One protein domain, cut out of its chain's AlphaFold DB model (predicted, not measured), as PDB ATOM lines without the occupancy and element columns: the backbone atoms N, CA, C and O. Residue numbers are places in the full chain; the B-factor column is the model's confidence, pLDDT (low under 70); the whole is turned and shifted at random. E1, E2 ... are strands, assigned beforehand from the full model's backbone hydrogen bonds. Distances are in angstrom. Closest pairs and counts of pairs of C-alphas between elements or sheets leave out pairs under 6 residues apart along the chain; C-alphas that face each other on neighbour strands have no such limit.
ATOM      1  N   GLU A  70      71.232  26.609 -27.961       88.25
ATOM      2  CA  GLU A  70      70.700  25.414 -27.308       88.25
ATOM      3  C   GLU A  70      69.289  25.123 -27.830       88.25
ATOM      4  O   GLU A  70      68.441  26.017 -27.891       88.25
ATOM      5  N   ARG A  71      69.039  23.877 -28.239       88.12
ATOM      6  CA  ARG A  71      67.728  23.404 -28.706       88.12
ATOM      7  C   ARG A  71      67.469  22.006 -28.167       88.12
ATOM      8  O   ARG A  71      68.366  21.167 -28.181       88.12
ATOM      9  N   TRP A  72      66.248  21.726 -27.724       88.44
ATOM     10  CA  TRP A  72      65.858  20.350 -27.433       88.44
ATOM     11  C   TRP A  72      65.844  19.546 -28.732       88.44
ATOM     12  O   TRP A  72      65.466  20.062 -29.786       88.44
ATOM     13  N   LYS A  73      66.260  18.285 -28.658       88.69
ATOM     14  CA  LYS A  73      66.243  17.329 -29.766       88.69
ATOM     15  C   LYS A  73      65.710  15.998 -29.259       88.69
ATOM     16  O   LYS A  73      66.083  15.545 -28.177       88.69
ATOM     17  N   ASP A  74      64.833  15.385 -30.042       88.62
ATOM     18  CA  ASP A  74      64.449  13.992 -29.837       88.62
ATOM     19  C   ASP A  74      65.608  13.101 -30.299       88.62
ATOM     20  O   ASP A  74      66.058  13.197 -31.446       88.62
ATOM     21  N   LEU A  75      66.127  12.273 -29.392       87.19
ATOM     22  CA  LEU A  75      67.264  11.391 -29.655       87.19
ATOM     23  C   LEU A  75      66.837  10.085 -30.352       87.19
ATOM     24  O   LEU A  75      67.683   9.253 -30.677       87.19
ATOM     25  N   GLY A  76      65.535   9.883 -30.592       82.75
ATOM     26  CA  GLY A  76      64.983   8.735 -31.320       82.75
ATOM     27  C   GLY A  76      64.936   7.430 -30.519       82.75
ATOM     28  O   GLY A  76      64.424   6.424 -31.007       82.75
ATOM     29  N   ASN A  77      65.426   7.433 -29.279       85.56
ATOM     30  CA  ASN A  77      65.436   6.296 -28.351       85.56
ATOM     31  C   ASN A  77      64.410   6.446 -27.207       85.56
ATOM     32  O   ASN A  77      64.485   5.726 -26.214       85.56
ATOM     33  N   GLY A  78      63.467   7.388 -27.329       84.38
ATOM     34  CA  GLY A  78      62.501   7.728 -26.276       84.38
ATOM     35  C   GLY A  78      63.006   8.762 -25.261       84.38
ATOM     36  O   GLY A  78      62.285   9.080 -24.313       84.38
ATOM     37  N   MET A  79      64.208   9.304 -25.472       89.25
ATOM     38  CA  MET A  79      64.792  10.386 -24.686       89.25
ATOM     39  C   MET A  79      64.804  11.691 -25.484       89.25
ATOM     40  O   MET A  79      64.913  11.700 -26.710       89.25
ATOM     41  N   ILE A  80      64.751  12.800 -24.760       90.25
ATOM     42  CA  ILE A  80      65.010  14.145 -25.270       90.25
ATOM     43  C   ILE A  80      66.255  14.697 -24.579       90.25
ATOM     44  O   ILE A  80      66.465  14.455 -23.390       90.25
ATOM     45  N   GLY A  81      67.080  15.429 -25.320       88.56
ATOM     46  CA  GLY A  81      68.280  16.084 -24.795       88.56
ATOM     47  C   GLY A  81      68.381  17.522 -25.286       88.56
ATOM     48  O   GLY A  81      67.893  17.847 -26.372       88.56
ATOM     49  N   LEU A  82      68.998  18.390 -24.488       87.94
ATOM     50  CA  LEU A  82      69.315  19.761 -24.864       87.94
ATOM     51  C   LEU A  82      70.635  19.762 -25.640       87.94
ATOM     52  O   LEU A  82      71.713  19.538 -25.095       87.94
ATOM     53  N   VAL A  83      70.551  19.984 -26.943       88.62
ATOM     54  CA  VAL A  83      71.687  19.926 -27.857       88.62
ATOM     55  C   VAL A  83      72.237  21.325 -28.086       88.62
ATOM     56  O   VAL A  83      71.490  22.263 -28.364       88.62
ATOM     57  N   THR A  84      73.558  21.463 -27.997       88.12
ATOM     58  CA  THR A  84      74.255  22.691 -28.387       88.12
ATOM     59  C   THR A  84      74.591  22.624 -29.875       88.12
ATOM     60  O   THR A  84      75.415  21.815 -30.307       88.12
ATOM     61  N   ILE A  85      73.949  23.483 -30.664       88.00
ATOM     62  CA  ILE A  85      74.184  23.622 -32.101       88.00
ATOM     63  C   ILE A  85      75.114  24.814 -32.319       88.00
ATOM     64  O   ILE A  85      74.758  25.949 -31.994       88.00
ATOM     65  N   ALA A  86      76.293  24.560 -32.878       89.88
ATOM     66  CA  ALA A  86      77.202  25.586 -33.361       89.88
ATOM     67  C   ALA A  86      76.851  25.922 -34.813       89.88
ATOM     68  O   ALA A  86      76.870  25.063 -35.688       89.88
ATOM     69  N   THR A  87      76.510  27.178 -35.072       90.12
ATOM     70  CA  THR A  87      76.241  27.695 -36.415       90.12
ATOM     71  C   THR A  87      77.464  28.464 -36.886       90.12
ATOM     72  O   THR A  87      77.778  29.524 -36.333       90.12
ATOM     73  N   ASP A  88      78.171  27.941 -37.884       91.19
ATOM     74  CA  ASP A  88      79.358  28.598 -38.420       91.19
ATOM     75  C   ASP A  88      79.016  29.919 -39.147       91.19
ATOM     76  O   ASP A  88      77.870  30.376 -39.232       91.19
ATOM     77  N   TRP A  89      80.043  30.581 -39.666       91.62
ATOM     78  CA  TRP A  89      79.906  31.849 -40.376       91.62
ATOM     79  C   TRP A  89      79.213  31.741 -41.749       91.62
ATOM     80  O   TRP A  89      78.818  32.758 -42.315       91.62
ATOM     81  N   LEU A  90      79.033  30.527 -42.273       91.25
ATOM     82  CA  LEU A  90      78.278  30.214 -43.489       91.25
ATOM     83  C   LEU A  90      76.860  29.699 -43.184       91.25
ATOM     84  O   LEU A  90      76.145  29.328 -44.113       91.25
ATOM     85  N   PHE A  91      76.448  29.708 -41.912       88.50
ATOM     86  CA  PHE A  91      75.203  29.119 -41.413       88.50
ATOM     87  C   PHE A  91      75.109  27.593 -41.545       88.50
ATOM     88  O   PHE A  91      74.007  27.043 -41.526       88.50
ATOM     89  N   ASN A  92      76.238  26.888 -41.634       89.62
ATOM     90  CA  ASN A  92      76.232  25.441 -41.448       89.62
ATOM     91  C   ASN A  92      76.090  25.144 -39.954       89.62
ATOM     92  O   ASN A  92      76.884  25.614 -39.136       89.62
ATOM     93  N   GLU A  93      75.064  24.376 -39.606       88.94
ATOM     94  CA  GLU A  93      74.837  23.901 -38.246       88.94
ATOM     95  C   GLU A  93      75.638  22.606 -38.015       88.94
ATOM     96  O   GLU A  93      75.525  21.643 -38.776       88.94
ATOM     97  N   SER A  94      76.441  22.572 -36.952       88.31
ATOM     98  CA  SER A  94      77.099  21.370 -36.436       88.31
ATOM     99  C   SER A  94      76.754  21.171 -34.964       88.31
ATOM    100  O   SER A  94      76.774  22.111 -34.173       88.31
ATOM    101  N   GLU A  95      76.440  19.940 -34.586       87.31
ATOM    102  CA  GLU A  95      76.145  19.560 -33.206       87.31
ATOM    103  C   GLU A  95      77.450  19.366 -32.423       87.31
ATOM    104  O   GLU A  95      78.260  18.516 -32.784       87.31
ATOM    105  N   GLU A  96      77.669  20.161 -31.369       84.19
ATOM    106  CA  GLU A  96      78.896  20.089 -30.554       84.19
ATOM    107  C   GLU A  96      78.727  19.271 -29.265       84.19
ATOM    108  O   GLU A  96      79.716  18.844 -28.667       84.19
ATOM    109  N   GLY A  97      77.489  18.993 -28.849       82.75
ATOM    110  CA  GLY A  97      77.228  18.094 -27.728       82.75
ATOM    111  C   GLY A  97      75.773  18.073 -27.267       82.75
ATOM    112  O   GLY A  97      75.001  18.990 -27.545       82.75
ATOM    113  N   VAL A  98      75.431  17.021 -26.523       84.44
ATOM    114  CA  VAL A  98      74.133  16.823 -25.863       84.44
ATOM    115  C   VAL A  98      74.315  17.023 -24.356       84.44
ATOM    116  O   VAL A  98      75.258  16.493 -23.764       84.44
ATOM    117  N   ARG A  99      73.438  17.809 -23.730       79.38
ATOM    118  CA  ARG A  99      73.334  18.007 -22.277       79.38
ATOM    119  C   ARG A  99      71.902  17.711 -21.818       79.38
ATOM    120  O   ARG A  99      70.977  17.740 -22.620       79.38
ATOM    121  N   ASP A 100      71.729  17.414 -20.532       81.12
ATOM    122  CA  ASP A 100      70.422  17.241 -19.876       81.12
ATOM    123  C   ASP A 100      69.472  16.237 -20.558       81.12
ATOM    124  O   ASP A 100      68.327  16.544 -20.893       81.12
ATOM    125  N   GLU A 101      69.948  15.006 -20.751       88.94
ATOM    126  CA  GLU A 101      69.129  13.909 -21.272       88.94
ATOM    127  C   GLU A 101      68.073  13.455 -20.255       88.94
ATOM    128  O   GLU A 101      68.385  13.130 -19.104       88.94
ATOM    129  N   ARG A 102      66.812  13.367 -20.691       89.00
ATOM    130  CA  ARG A 102      65.719  12.802 -19.889       89.00
ATOM    131  C   ARG A 102      64.696  12.051 -20.745       89.00
ATOM    132  O   ARG A 102      64.551  12.358 -21.929       89.00
ATOM    133  N   PRO A 103      63.956  11.092 -20.166       89.62
ATOM    134  CA  PRO A 103      62.874  10.422 -20.877       89.62
ATOM    135  C   PRO A 103      61.748  11.400 -21.231       89.62
ATOM    136  O   PRO A 103      61.449  12.329 -20.471       89.62
ATOM    137  N   ILE A 104      61.118  11.162 -22.384       88.19
ATOM    138  CA  ILE A 104      59.905  11.866 -22.813       88.19
ATOM    139  C   ILE A 104      58.798  11.625 -21.781       88.19
ATOM    140  O   ILE A 104      58.504  10.478 -21.444       88.19
ATOM    141  N   GLN A 105      58.178  12.697 -21.283       90.75
ATOM    142  CA  GLN A 105      57.098  12.588 -20.303       90.75
ATOM    143  C   GLN A 105      55.733  12.364 -20.964       90.75
ATOM    144  O   GLN A 105      55.451  12.857 -22.057       90.75
ATOM    145  N   GLU A 106      54.862  11.652 -20.252       90.12
ATOM    146  CA  GLU A 106      53.448  11.487 -20.587       90.12
ATOM    147  C   GLU A 106      52.591  12.072 -19.464       90.12
ATOM    148  O   GLU A 106      52.926  11.952 -18.282       90.12
ATOM    149  N   ARG A 107      51.476  12.712 -19.823       88.12
ATOM    150  CA  ARG A 107      50.522  13.251 -18.852       88.12
ATOM    151  C   ARG A 107      49.087  13.163 -19.353       88.12
ATOM    152  O   ARG A 107      48.816  13.119 -20.551       88.12
ATOM    153  N   ASN A 108      48.159  13.229 -18.406       86.56
ATOM    154  CA  ASN A 108      46.758  13.485 -18.715       86.56
ATOM    155  C   ASN A 108      46.578  14.993 -18.921       86.56
ATOM    156  O   ASN A 108      46.895  15.777 -18.024       86.56
ATOM    157  N   GLY A 109      46.077  15.397 -20.087       83.56
ATOM    158  CA  GLY A 109      45.664  16.776 -20.328       83.56
ATOM    159  C   GLY A 109      44.369  17.118 -19.585       83.56
ATOM    160  O   GLY A 109      43.761  16.282 -18.907       83.56
ATOM    161  N   THR A 110      43.933  18.372 -19.688       83.62
ATOM    162  CA  THR A 110      42.720  18.838 -19.004       83.62
ATOM    163  C   THR A 110      41.483  18.132 -19.577       83.62
ATOM    164  O   THR A 110      41.251  18.211 -20.786       83.62
ATOM    165  N   PRO A 111      40.678  17.431 -18.753       86.44
ATOM    166  CA  PRO A 111      39.495  16.737 -19.243       86.44
ATOM    167  C   PRO A 111      38.440  17.739 -19.721       86.44
ATOM    168  O   PRO A 111      38.228  18.772 -19.086       86.44
ATOM    169  N   PHE A 112      37.737  17.401 -20.799       84.06
ATOM    170  CA  PHE A 112      36.576  18.146 -21.284       84.06
ATOM    171  C   PHE A 112      35.382  17.208 -21.486       84.06
ATOM    172  O   PHE A 112      35.538  15.990 -21.577       84.06
ATOM    173  N   TYR A 113      34.175  17.767 -21.533       83.94
ATOM    174  CA  TYR A 113      32.947  16.993 -21.716       83.94
ATOM    175  C   TYR A 113      32.470  17.110 -23.161       83.94
ATOM    176  O   TYR A 113      32.303  18.214 -23.679       83.94
ATOM    177  N   ARG A 114      32.234  15.970 -23.807       84.19
ATOM    178  CA  ARG A 114      31.552  15.880 -25.098       84.19
ATOM    179  C   ARG A 114      30.107  15.471 -24.827       84.19
ATOM    180  O   ARG A 114      29.871  14.478 -24.148       84.19
ATOM    181  N   ARG A 115      29.151  16.254 -25.324       82.69
ATOM    182  CA  ARG A 115      27.719  15.952 -25.222       82.69
ATOM    183  C   ARG A 115      27.214  15.479 -26.573       82.69
ATOM    184  O   ARG A 115      27.518  16.102 -27.590       82.69
ATOM    185  N   THR A 116      26.456  14.397 -26.575       81.00
ATOM    186  CA  THR A 116      25.717  13.914 -27.740       81.00
ATOM    187  C   THR A 116      24.261  13.738 -27.353       81.00
ATOM    188  O   THR A 116      23.962  13.302 -26.244       81.00
ATOM    189  N   TYR A 117      23.359  14.091 -28.258       81.69
ATOM    190  CA  TYR A 117      21.927  14.083 -28.003       81.69
ATOM    191  C   TYR A 117      21.249  13.028 -28.871       81.69
ATOM    192  O   TYR A 117      21.465  13.006 -30.084       81.69
ATOM    193  N   THR A 118      20.412  12.196 -28.258       82.12
ATOM    194  CA  THR A 118      19.582  11.207 -28.950       82.12
ATOM    195  C   THR A 118      18.120  11.511 -28.659       82.12
ATOM    196  O   THR A 118      17.708  11.592 -27.507       82.12
ATOM    197  N   LEU A 119      17.334  11.726 -29.710       81.56
ATOM    198  CA  LEU A 119      15.914  12.038 -29.598       81.56
ATOM    199  C   LEU A 119      15.085  10.767 -29.771       81.56
ATOM    200  O   LEU A 119      15.198  10.100 -30.799       81.56
ATOM    201  N   VAL A 120      14.239  10.460 -28.790       86.19
ATOM    202  CA  VAL A 120      13.319   9.321 -28.829       86.19
ATOM    203  C   VAL A 120      11.894   9.859 -28.912       86.19
ATOM    204  O   VAL A 120      11.396  10.497 -27.983       86.19
ATOM    205  N   TRP A 121      11.245   9.625 -30.052       83.38
ATOM    206  CA  TRP A 121       9.873  10.064 -30.295       83.38
ATOM    207  C   TRP A 121       8.866   9.172 -29.569       83.38
ATOM    208  O   TRP A 121       8.895   7.949 -29.710       83.38
ATOM    209  N   GLY A 122       7.958   9.804 -28.831       84.12
ATOM    210  CA  GLY A 122       6.769   9.174 -28.273       84.12
ATOM    211  C   GLY A 122       5.585   9.207 -29.241       84.12
ATOM    212  O   GLY A 122       5.707   9.607 -30.403       84.12
ATOM    213  N   ALA A 123       4.417   8.801 -28.741       84.25
ATOM    214  CA  ALA A 123       3.154   8.881 -29.477       84.25
ATOM    215  C   ALA A 123       2.678  10.334 -29.686       84.25
ATOM    216  O   ALA A 123       1.874  10.593 -30.575       84.25
ATOM    217  N   ASP A 124       3.189  11.259 -28.875       82.69
ATOM    218  CA  ASP A 124       2.923  12.694 -28.901       82.69
ATOM    219  C   ASP A 124       4.137  13.478 -28.355       82.69
ATOM    220  O   ASP A 124       5.178  12.905 -27.999       82.69
ATOM    221  N   LEU A 125       4.018  14.808 -28.268       78.88
ATOM    222  CA  LEU A 125       5.090  15.663 -27.749       78.88
ATOM    223  C   LEU A 125       5.404  15.352 -26.278       78.88
ATOM    224  O   LEU A 125       6.568  15.372 -25.890       78.88
ATOM    225  N   SER A 126       4.380  15.032 -25.483       81.25
ATOM    226  CA  SER A 126       4.482  14.819 -24.034       81.25
ATOM    227  C   SER A 126       5.200  13.519 -23.654       81.25
ATOM    228  O   SER A 126       5.809  13.421 -22.590       81.25
ATOM    229  N   SER A 127       5.159  12.531 -24.547       84.81
ATOM    230  CA  SER A 127       5.804  11.223 -24.411       84.81
ATOM    231  C   SER A 127       7.156  11.135 -25.126       84.81
ATOM    232  O   SER A 127       7.823  10.103 -25.051       84.81
ATOM    233  N   SER A 128       7.582  12.203 -25.804       85.25
ATOM    234  CA  SER A 128       8.884  12.284 -26.465       85.25
ATOM    235  C   SER A 128       9.972  12.746 -25.486       85.25
ATOM    236  O   SER A 128       9.754  13.653 -24.677       85.25
ATOM    237  N   ILE A 129      11.160  12.139 -25.559       86.50
ATOM    238  CA  ILE A 129      12.286  12.415 -24.650       86.50
ATOM    239  C   ILE A 129      13.582  12.708 -25.415       86.50
ATOM    240  O   ILE A 129      13.836  12.157 -26.484       86.50
ATOM    241  N   LEU A 130      14.426  13.563 -24.839       83.69
ATOM    242  CA  LEU A 130      15.791  13.830 -25.282       83.69
ATOM    243  C   LEU A 130      16.774  13.190 -24.301       83.69
ATOM    244  O   LEU A 130      16.883  13.615 -23.148       83.69
ATOM    245  N   GLU A 131      17.513  12.196 -24.775       86.62
ATOM    246  CA  GLU A 131      18.625  11.598 -24.048       86.62
ATOM    247  C   GLU A 131      19.896  12.418 -24.283       86.62
ATOM    248  O   GLU A 131      20.379  12.550 -25.410       86.62
ATOM    249  N   GLU A 132      20.459  12.966 -23.215       83.56
ATOM    250  CA  GLU A 132      21.759  13.624 -23.216       83.56
ATOM    251  C   GLU A 132      22.820  12.636 -22.727       83.56
ATOM    252  O   GLU A 132      22.890  12.268 -21.551       83.56
ATOM    253  N   HIS A 133      23.666  12.215 -23.659       83.31
ATOM    254  CA  HIS A 133      24.806  11.345 -23.416       83.31
ATOM    255  C   HIS A 133      26.038  12.225 -23.186       83.31
ATOM    256  O   HIS A 133      26.491  12.926 -24.095       83.31
ATOM    257  N   GLN A 134      26.571  12.223 -21.963       84.81
ATOM    258  CA  GLN A 134      27.793  12.956 -21.623       84.81
ATOM    259  C   GLN A 134      28.988  12.003 -21.574       84.81
ATOM    260  O   GLN A 134      28.986  11.005 -20.856       84.81
ATOM    261  N   ILE A 135      30.042  12.335 -22.313       86.44
ATOM    262  CA  ILE A 135      31.301  11.592 -22.328       86.44
ATOM    263  C   ILE A 135      32.386  12.511 -21.781       86.44
ATOM    264  O   ILE A 135      32.623  13.600 -22.313       86.44
ATOM    265  N   ARG A 136      33.060  12.088 -20.711       86.81
ATOM    266  CA  ARG A 136      34.251  12.772 -20.211       86.81
ATOM    267  C   ARG A 136      35.447  12.309 -21.032       86.81
ATOM    268  O   ARG A 136      35.859  11.155 -20.947       86.81
ATOM    269  N   VAL A 137      36.015  13.215 -21.816       85.94
ATOM    270  CA  VAL A 137      37.168  12.955 -22.677       85.94
ATOM    271  C   VAL A 137      38.410  13.519 -22.001       85.94
ATOM    272  O   VAL A 137      38.524  14.725 -21.780       85.94
ATOM    273  N   THR A 138      39.348  12.645 -21.641       88.44
ATOM    274  CA  THR A 138      40.657  13.048 -21.112       88.44
ATOM    275  C   THR A 138      41.701  12.867 -22.213       88.44
ATOM    276  O   THR A 138      41.984  11.720 -22.571       88.44
ATOM    277  N   PRO A 139      42.261  13.945 -22.788       85.69
ATOM    278  CA  PRO A 139      43.324  13.813 -23.776       85.69
ATOM    279  C   PRO A 139      44.577  13.231 -23.114       85.69
ATOM    280  O   PRO A 139      44.980  13.662 -22.034       85.69
ATOM    281  N   LEU A 140      45.180  12.241 -23.762       89.38
ATOM    282  CA  LEU A 140      46.492  11.717 -23.398       89.38
ATOM    283  C   LEU A 140      47.529  12.529 -24.174       89.38
ATOM    284  O   LEU A 140      47.463  12.602 -25.404       89.38
ATOM    285  N   GLU A 141      48.435  13.185 -23.457       87.62
ATOM    286  CA  GLU A 141      49.456  14.059 -24.027       87.62
ATOM    287  C   GLU A 141      50.846  13.470 -23.790       87.62
ATOM    288  O   GLU A 141      51.177  13.033 -22.686       87.62
ATOM    289  N   ARG A 142      51.683  13.505 -24.824       89.69
ATOM    290  CA  ARG A 142      53.093  13.129 -24.768       89.69
ATOM    291  C   ARG A 142      53.944  14.332 -25.133       89.69
ATOM    292  O   ARG A 142      53.627  15.070 -26.062       89.69
ATOM    293  N   GLU A 143      55.017  14.538 -24.394       89.44
ATOM    294  CA  GLU A 143      55.964  15.599 -24.690       89.44
ATOM    295  C   GLU A 143      56.672  15.330 -26.029       89.44
ATOM    296  O   GLU A 143      57.054  14.204 -26.350       89.44
ATOM    297  N   LYS A 144      56.824  16.369 -26.839       89.81
ATOM    298  CA  LYS A 144      57.423  16.325 -28.166       89.81
ATOM    299  C   LYS A 144      58.281  17.553 -28.372       89.81
ATOM    300  O   LYS A 144      57.909  18.665 -28.006       89.81
ATOM    301  N   VAL A 145      59.414  17.350 -29.023       87.94
ATOM    302  CA  VAL A 145      60.257  18.448 -29.478       87.94
ATOM    303  C   VAL A 145      59.650  19.033 -30.750       87.94
ATOM    304  O   VAL A 145      59.460  18.341 -31.752       87.94
ATOM    305  N   SER A 146      59.305  20.314 -30.705       85.00
ATOM    306  CA  SER A 146      58.802  21.063 -31.849       85.00
ATOM    307  C   SER A 146      59.888  21.211 -32.918       85.00
ATOM    308  O   SER A 146      61.082  21.100 -32.647       85.00
ATOM    309  N   PHE A 147      59.496  21.561 -34.145       79.25
ATOM    310  CA  PHE A 147      60.456  21.840 -35.223       79.25
ATOM    311  C   PHE A 147      61.423  23.002 -34.908       79.25
ATOM    312  O   PHE A 147      62.426  23.160 -35.596       79.25
ATOM    313  N   ARG A 148      61.123  23.825 -33.890       77.12
ATOM    314  CA  ARG A 148      61.980  24.921 -33.411       77.12
ATOM    315  C   ARG A 148      62.948  24.491 -32.303       77.12
ATOM    316  O   ARG A 148      63.753  25.308 -31.872       77.12
ATOM    317  N   GLY A 149      62.885  23.236 -31.854       82.00
ATOM    318  CA  GLY A 149      63.687  22.736 -30.738       82.00
ATOM    319  C   GLY A 149      63.138  23.120 -29.360       82.00
ATOM    320  O   GLY A 149      63.890  23.176 -28.392       82.00
ATOM    321  N   GLU A 150      61.841  23.411 -29.267       87.50
ATOM    322  CA  GLU A 150      61.143  23.715 -28.010       87.50
ATOM    323  C   GLU A 150      60.313  22.509 -27.563       87.50
ATOM    324  O   GLU A 150      59.864  21.722 -28.393       87.50
ATOM    325  N   LEU A 151      60.059  22.372 -26.263       87.50
ATOM    326  CA  LEU A 151      59.202  21.307 -25.742       87.50
ATOM    327  C   LEU A 151      57.729  21.701 -25.846       87.50
ATOM    328  O   LEU A 151      57.315  22.748 -25.354       87.50
ATOM    329  N   ALA A 152      56.937  20.840 -26.472       88.12
ATOM    330  CA  ALA A 152      55.496  20.978 -26.612       88.12
ATOM    331  C   ALA A 152      54.797  19.678 -26.197       88.12
ATOM    332  O   ALA A 152      55.408  18.615 -26.170       88.12
ATOM    333  N   TRP A 153      53.505  19.749 -25.893       88.44
ATOM    334  CA  TRP A 153      52.688  18.568 -25.617       88.44
ATOM    335  C   TRP A 153      51.884  18.212 -26.868       88.44
ATOM    336  O   TRP A 153      51.151  19.045 -27.397       88.44
ATOM    337  N   GLU A 154      52.042  16.986 -27.362       89.38
ATOM    338  CA  GLU A 154      51.286  16.438 -28.483       89.38
ATOM    339  C   GLU A 154      50.240  15.454 -27.965       89.38
ATOM    340  O   GLU A 154      50.527  14.573 -27.157       89.38
ATOM    341  N   LYS A 155      49.007  15.589 -28.448       87.81
ATOM    342  CA  LYS A 155      47.929  14.662 -28.126       87.81
ATOM    343  C   LYS A 155      48.161  13.330 -28.839       87.81
ATOM    344  O   LYS A 155      48.104  13.266 -30.064       87.81
ATOM    345  N   THR A 156      48.382  12.272 -28.072       87.31
ATOM    346  CA  THR A 156      48.627  10.912 -28.576       87.31
ATOM    347  C   THR A 156      47.381  10.036 -28.544       87.31
ATOM    348  O   THR A 156      47.312   9.045 -29.266       87.31
ATOM    349  N   GLY A 157      46.375  10.410 -27.752       87.88
ATOM    350  CA  GLY A 157      45.112   9.686 -27.677       87.88
ATOM    351  C   GLY A 157      44.055  10.398 -26.843       87.88
ATOM    352  O   GLY A 157      44.243  11.522 -26.373       87.88
ATOM    353  N   GLU A 158      42.927   9.725 -26.656       88.44
ATOM    354  CA  GLU A 158      41.852  10.138 -25.760       88.44
ATOM    355  C   GLU A 158      41.437   8.939 -24.908       88.44
ATOM    356  O   GLU A 158      41.320   7.823 -25.414       88.44
ATOM    357  N   ARG A 159      41.201   9.165 -23.614       88.06
ATOM    358  CA  ARG A 159      40.477   8.227 -22.758       88.06
ATOM    359  C   ARG A 159      39.063   8.753 -22.570       88.06
ATOM    360  O   ARG A 159      38.884   9.825 -21.990       88.06
ATOM    361  N   GLU A 160      38.087   8.000 -23.055       87.94
ATOM    362  CA  GLU A 160      36.670   8.315 -22.905       87.94
ATOM    363  C   GLU A 160      36.091   7.564 -21.698       87.94
ATOM    364  O   GLU A 160      36.297   6.363 -21.535       87.94
ATOM    365  N   GLU A 161      35.388   8.284 -20.828       87.38
ATOM    366  CA  GLU A 161      34.650   7.742 -19.688       87.38
ATOM    367  C   GLU A 161      33.184   8.166 -19.838       87.38
ATOM    368  O   GLU A 161      32.868   9.360 -19.829       87.38
ATOM    369  N   ALA A 162      32.291   7.195 -20.046       83.50
ATOM    370  CA  ALA A 162      30.862   7.453 -20.194       83.50
ATOM    371  C   ALA A 162      30.248   7.841 -18.842       83.50
ATOM    372  O   ALA A 162      30.446   7.150 -17.842       83.50
ATOM    373  N   LEU A 163      29.495   8.939 -18.817       86.00
ATOM    374  CA  LEU A 163      28.723   9.367 -17.652       86.00
ATOM    375  C   LEU A 163      27.270   8.870 -17.763       86.00
ATOM    376  O   LEU A 163      26.836   8.492 -18.855       86.00
ATOM    377  N   PRO A 164      26.503   8.861 -16.656       85.81
ATOM    378  CA  PRO A 164      25.085   8.513 -16.691       85.81
ATOM    379  C   PRO A 164      24.307   9.364 -17.705       85.81
ATOM    380  O   PRO A 164      24.507  10.576 -17.786       85.81
ATOM    381  N   VAL A 165      23.408   8.722 -18.455       84.62
ATOM    382  CA  VAL A 165      22.529   9.385 -19.430       84.62
ATOM    383  C   VAL A 165      21.507  10.247 -18.689       84.62
ATOM    384  O   VAL A 165      20.841   9.772 -17.769       84.62
ATOM    385  N   ILE A 166      21.371  11.508 -19.098       84.00
ATOM    386  CA  ILE A 166      20.361  12.425 -18.559       84.00
ATOM    387  C   ILE A 166      19.149  12.394 -19.493       84.00
ATOM    388  O   ILE A 166      19.281  12.641 -20.689       84.00
ATOM    389  N   ILE A 167      17.964  12.102 -18.957       84.69
ATOM    390  CA  ILE A 167      16.716  12.051 -19.731       84.69
ATOM    391  C   ILE A 167      15.932  13.342 -19.497       84.69
ATOM    392  O   ILE A 167      15.589  13.657 -18.359       84.69
ATOM    393  N   ASN A 168      15.616  14.066 -20.571       80.25
ATOM    394  CA  ASN A 168      14.811  15.286 -20.524       80.25
ATOM    395  C   ASN A 168      13.487  15.087 -21.280       80.25
ATOM    396  O   ASN A 168      13.498  14.626 -22.419       80.25
ATOM    397  N   GLN A 169      12.349  15.461 -20.686       80.69
ATOM    398  CA  GLN A 169      11.059  15.464 -21.392       80.69
ATOM    399  C   GLN A 169      10.958  16.649 -22.360       80.69
ATOM    400  O   GLN A 169      11.360  17.770 -22.032       80.69
ATOM    401  N   LEU A 170      10.390  16.415 -23.546       77.56
ATOM    402  CA  LEU A 170      10.131  17.483 -24.506       77.56
ATOM    403  C   LEU A 170       8.875  18.254 -24.132       77.56
ATOM    404  O   LEU A 170       7.829  17.690 -23.839       77.56
ATOM    405  N   THR A 171       8.979  19.577 -24.175       72.12
ATOM    406  CA  THR A 171       7.866  20.474 -23.823       72.12
ATOM    407  C   THR A 171       7.463  21.379 -24.976       72.12
ATOM    408  O   THR A 171       6.346  21.892 -24.988       72.12
ATOM    409  N   LYS A 172       8.353  21.591 -25.954       71.88
ATOM    410  CA  LYS A 172       8.077  22.378 -27.155       71.88
ATOM    411  C   LYS A 172       8.999  21.954 -28.296       71.88
ATOM    412  O   LYS A 172      10.186  21.723 -28.098       71.88
ATOM    413  N   LEU A 173       8.454  21.920 -29.504       64.81
ATOM    414  CA  LEU A 173       9.191  21.659 -30.737       64.81
ATOM    415  C   LEU A 173       9.135  22.928 -31.590       64.81
ATOM    416  O   LEU A 173       8.077  23.547 -31.709       64.81
ATOM    417  N   VAL A 174      10.280  23.375 -32.101       61.81
ATOM    418  CA  VAL A 174      10.359  24.560 -32.963       61.81
ATOM    419  C   VAL A 174      11.010  24.139 -34.265       61.81
ATOM    420  O   VAL A 174      12.183  23.781 -34.298       61.81
ATOM    421  N   VAL A 175      10.243  24.183 -35.347       59.88
ATOM    422  CA  VAL A 175      10.757  23.930 -36.691       59.88
ATOM    423  C   VAL A 175      11.531  25.173 -37.127       59.88
ATOM    424  O   VAL A 175      10.943  26.243 -37.277       59.88
ATOM    425  N   GLN A 176      12.858  25.079 -37.253       56.34
ATOM    426  CA  GLN A 176      13.649  26.192 -37.777       56.34
ATOM    427  C   GLN A 176      13.508  26.259 -39.293       56.34
ATOM    428  O   GLN A 176      13.886  25.340 -40.015       56.34
ATOM    429  N   ASP A 177      12.989  27.390 -39.747       53.25
ATOM    430  CA  ASP A 177      12.582  27.620 -41.123       53.25
ATOM    431  C   ASP A 177      13.551  28.584 -41.820       53.25
ATOM    432  O   ASP A 177      13.178  29.714 -42.125       53.25
ATOM    433  N   ARG A 178      14.833  28.209 -41.989       45.41
ATOM    434  CA  ARG A 178      15.780  28.989 -42.817       45.41
ATOM    435  C   ARG A 178      16.788  28.123 -43.564       45.41
ATOM    436  O   ARG A 178      17.387  27.208 -43.007       45.41
ATOM    437  N   GLY A 179      16.928  28.464 -44.845       43.94
ATOM    438  CA  GLY A 179      17.812  27.851 -45.824       43.94
ATOM    439  C   GLY A 179      19.296  27.863 -45.455       43.94
ATOM    440  O   GLY A 179      19.740  28.547 -44.538       43.94
ATOM    441  N   ASP A 180      20.021  27.077 -46.245       36.09
ATOM    442  CA  ASP A 180      21.430  26.684 -46.158       36.09
ATOM    443  C   ASP A 180      21.759  25.607 -45.118       36.09
ATOM    444  O   ASP A 180      22.145  25.800 -43.966       36.09
ATOM    445  N   TRP A 181      21.604  24.390 -45.628       33.72
ATOM    446  CA  TRP A 181      21.725  23.113 -44.963       33.72
ATOM    447  C   TRP A 181      23.198  22.728 -44.830       33.72
ATOM    448  O   TRP A 181      23.760  22.080 -45.711       33.72
ATOM    449  N   TYR A 182      23.814  23.049 -43.694       29.73
ATOM    450  CA  TYR A 182      25.036  22.371 -43.259       29.73
ATOM    451  C   TYR A 182      24.789  21.543 -41.981       29.73
ATOM    452  O   TYR A 182      23.871  21.772 -41.201       29.73
ATOM    453  N   PHE A 183      25.511  20.431 -41.898       31.14
ATOM    454  CA  PHE A 183      25.175  19.166 -41.239       31.14
ATOM    455  C   PHE A 183      25.212  19.098 -39.677       31.14
ATOM    456  O   PHE A 183      26.110  19.635 -39.040       31.14
ATOM    457  N   HIS A 184      24.309  18.271 -39.110       35.75
ATOM    458  CA  HIS A 184      24.485  17.374 -37.934       35.75
ATOM    459  C   HIS A 184      24.369  17.830 -36.453       35.75
ATOM    460  O   HIS A 184      24.760  17.041 -35.593       35.75
ATOM    461  N   ARG A 185      23.780  18.972 -36.068       49.16
ATOM    462  CA  ARG A 185      23.553  19.257 -34.625       49.16
ATOM    463  C   ARG A 185      22.080  19.445 -34.254       49.16
ATOM    464  O   ARG A 185      21.408  20.308 -34.800       49.16
ATOM    465  N   LEU A 186      21.592  18.598 -33.340       55.50
ATOM    466  CA  LEU A 186      20.434  18.903 -32.499       55.50
ATOM    467  C   LEU A 186      20.936  19.907 -31.458       55.50
ATOM    468  O   LEU A 186      21.744  19.528 -30.612       55.50
ATOM    469  N   ASP A 187      20.500  21.161 -31.540       58.28
ATOM    470  CA  ASP A 187      20.841  22.193 -30.557       58.28
ATOM    471  C   ASP A 187      19.633  22.407 -29.627       58.28
ATOM    472  O   ASP A 187      18.724  23.169 -29.966       58.28
ATOM    473  N   PRO A 188      19.554  21.701 -28.481       59.66
ATOM    474  CA  PRO A 188      18.511  21.955 -27.498       59.66
ATOM    475  C   PRO A 188      18.720  23.331 -26.855       59.66
ATOM    476  O   PRO A 188      19.769  23.605 -26.270       59.66
ATOM    477  N   VAL A 189      17.705  24.192 -26.921       61.44
ATOM    478  CA  VAL A 189      17.677  25.451 -26.165       61.44
ATOM    479  C   VAL A 189      16.948  25.189 -24.853       61.44
ATOM    480  O   VAL A 189      15.771  24.830 -24.857       61.44
ATOM    481  N   TYR A 190      17.661  25.351 -23.738       60.41
ATOM    482  CA  TYR A 190      17.091  25.268 -22.397       60.41
ATOM    483  C   TYR A 190      16.602  26.663 -21.989       60.41
ATOM    484  O   TYR A 190      17.401  27.550 -21.694       60.41
ATOM    485  N   ASP A 191      15.287  26.861 -22.004       55.41
ATOM    486  CA  ASP A 191      14.636  28.049 -21.434       55.41
ATOM    487  C   ASP A 191      14.790  28.033 -19.890       55.41
ATOM    488  O   ASP A 191      14.820  26.935 -19.318       55.41
ATOM    489  N   PRO A 192      14.835  29.169 -19.156       47.66
ATOM    490  CA  PRO A 192      14.977  29.190 -17.691       47.66
ATOM    491  C   PRO A 192      13.885  28.415 -16.933       47.66
ATOM    492  O   PRO A 192      14.050  28.104 -15.755       47.66
ATOM    493  N   ALA A 193      12.785  28.070 -17.609       55.84
ATOM    494  CA  ALA A 193      11.720  27.199 -17.122       55.84
ATOM    495  C   ALA A 193      11.965  25.688 -17.360       55.84
ATOM    496  O   ALA A 193      11.022  24.909 -17.244       55.84
ATOM    497  N   TRP A 194      13.186  25.263 -17.715       51.75
ATOM    498  CA  TRP A 194      13.546  23.869 -18.046       51.75
ATOM    499  C   TRP A 194      12.787  23.283 -19.245       51.75
ATOM    500  O   TRP A 194      12.627  22.069 -19.371       51.75
ATOM    501  N   LYS A 195      12.331  24.139 -20.163       57.44
ATOM    502  CA  LYS A 195      11.713  23.693 -21.412       57.44
ATOM    503  C   LYS A 195      12.799  23.420 -22.442       57.44
ATOM    504  O   LYS A 195      13.506  24.340 -22.843       57.44
ATOM    505  N   VAL A 196      12.935  22.159 -22.850       58.78
ATOM    506  CA  VAL A 196      13.802  21.762 -23.964       58.78
ATOM    507  C   VAL A 196      13.097  22.095 -25.272       58.78
ATOM    508  O   VAL A 196      12.066  21.499 -25.587       58.78
ATOM    509  N   VAL A 197      13.658  23.045 -26.019       59.34
ATOM    510  CA  VAL A 197      13.233  23.380 -27.381       59.34
ATOM    511  C   VAL A 197      14.190  22.727 -28.372       59.34
ATOM    512  O   VAL A 197      15.388  22.996 -28.330       59.34
ATOM    513  N   LEU A 198      13.668  21.886 -29.265       61.44
ATOM    514  CA  LEU A 198      14.452  21.201 -30.299       61.44
ATOM    515  C   LEU A 198      14.108  21.690 -31.703       61.44
ATOM    516  O   LEU A 198      12.933  21.805 -32.054       61.44
ATOM    517  N   SER A 199      15.160  21.877 -32.504       59.31
ATOM    518  CA  SER A 199      15.100  22.014 -33.960       59.31
ATOM    519  C   SER A 199      15.330  20.642 -34.599       59.31
ATOM    520  O   SER A 199      16.377  20.024 -34.394       59.31
ATOM    521  N   VAL A 200      14.339  20.128 -35.327       59.88
ATOM    522  CA  VAL A 200      14.353  18.781 -35.928       59.88
ATOM    523  C   VAL A 200      14.126  18.837 -37.436       59.88
ATOM    524  O   VAL A 200      13.358  19.659 -37.924       59.88
ATOM    525  N   ARG A 201      14.797  17.942 -38.178       56.81
ATOM    526  CA  ARG A 201      14.705  17.844 -39.651       56.81
ATOM    527  C   ARG A 201      13.581  16.939 -40.150       56.81
ATOM    528  O   ARG A 201      13.094  17.134 -41.255       56.81
ATOM    529  N   TYR A 202      13.210  15.938 -39.357       61.88
ATOM    530  CA  TYR A 202      12.164  14.976 -39.683       61.88
ATOM    531  C   TYR A 202      11.129  15.018 -38.574       61.88
ATOM    532  O   TYR A 202      11.467  14.827 -37.403       61.88
ATOM    533  N   LEU A 203       9.890  15.314 -38.953       66.38
ATOM    534  CA  LEU A 203       8.771  15.370 -38.029       66.38
ATOM    535  C   LEU A 203       8.148  13.976 -37.918       66.38
ATOM    536  O   LEU A 203       8.006  13.299 -38.939       66.38
ATOM    537  N   PRO A 204       7.793  13.517 -36.710       73.19
ATOM    538  CA  PRO A 204       7.024  12.291 -36.572       73.19
ATOM    539  C   PRO A 204       5.639  12.480 -37.204       73.19
ATOM    540  O   PRO A 204       5.087  13.582 -37.193       73.19
ATOM    541  N   ALA A 205       5.065  11.395 -37.733       74.00
ATOM    542  CA  ALA A 205       3.816  11.438 -38.497       74.00
ATOM    543  C   ALA A 205       2.670  12.142 -37.749       74.00
ATOM    544  O   ALA A 205       1.941  12.919 -38.351       74.00
ATOM    545  N   TRP A 206       2.553  11.943 -36.431       77.38
ATOM    546  CA  TRP A 206       1.521  12.594 -35.616       77.38
ATOM    547  C   TRP A 206       1.646  14.126 -35.613       77.38
ATOM    548  O   TRP A 206       0.643  14.821 -35.735       77.38
ATOM    549  N   TYR A 207       2.870  14.655 -35.553       71.06
ATOM    550  CA  TYR A 207       3.115  16.098 -35.552       71.06
ATOM    551  C   TYR A 207       2.971  16.694 -36.954       71.06
ATOM    552  O   TYR A 207       2.559  17.838 -37.115       71.06
TER     553      TYR A 207
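This is residues 70 to 207 of the 895 residues of an uncharacterized protein of candidate division WWE3 bacterium RIFCSPLOWO2_01_FULL_41_18 (UniProt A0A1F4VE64). This is a long, thin, twisted ribbon of strands with the 17-residue E6 as its spine: E5 and E7 run back beside different parts of it, and a small three-stranded sheet, E1 E2 E3, sits at one end. At the other end E8 starts beside E6 and bends away from it, with the short E9 beside its far part, and a long loop follows E8, of which residues 178 to 183 stick out. The printed part has 138 residues, with nine named strands, E1 to E9 in chain order, and no named helix: the class is all strand. E4 to E9 form a mixed, branched sheet, while E1 - E2 - E3 is antiparallel. The whole is extended, a rod spanning 79 by 35 by 26 A, with a radius of gyration of the C-alphas of 26.3 A.

Find C-alpha 129 at (12.286, 12.415, -24.650); from there E6, residues 129 to 145, runs 48.6 A to C-alpha 145 at (60.257, 18.448, -29.478). Beside it look for E4, residues 106 to 108, E5, residues 112 to 120 and 26.0 A long, and E7, residues 151 to 162 and 32.0 A long. E8 is residues 166 to 173, 18.9 A, and E9 is residues 196 to 198. The small sheet begins at C-alpha 70, (70.700, 25.414, -27.308), with E1, residues 70 to 74; E2, residues 79 to 87, is 23.8 A long and E3, residues 93 to 103, is 25.0 A.

Start at E6: E4 and E5 lie on one side of it, E7 and E8 on the other side. E5 E6 E7 is a meander, each strand the antiparallel neighbour of the one before; N 114 and O 135 are 2.8 A apart, and N 138 and O 159 2.9 A. The pairing is staggered: E8 is antiparallel to E6 beside its residues 129 to 132, with N 130 and O 168 at 2.8 A, and E4 beside 140 to 142, with N 107 and O 141 at 2.9 A. E8 bends by 53 degrees at residue 170, and E9 is its parallel neighbour there, C-alphas 172 and 197 facing each other at 5.3 A, with no N and O pair within hydrogen-bond range. E1 E2 E3 is a second meander, with N 73 and O 81 at 2.8 A and N 84 and O 97 at 2.9 A. E3 bends by 71 degrees at residue 96 and runs on into E4 at 56 degrees. The closest C-alphas of E1 and E6, Lys 73 and Val 145, are 6.1 A apart.

The C-alphas of Trp 89 and Trp 206, the two farthest apart, are 80.9 A from each other. The printed part has no cut. The link from E8 to E9, 22 residues, is long. Look at residues 173 to 203 with care: the model's pLDDT there is under 70, against a mean of 78.1 for the printed part.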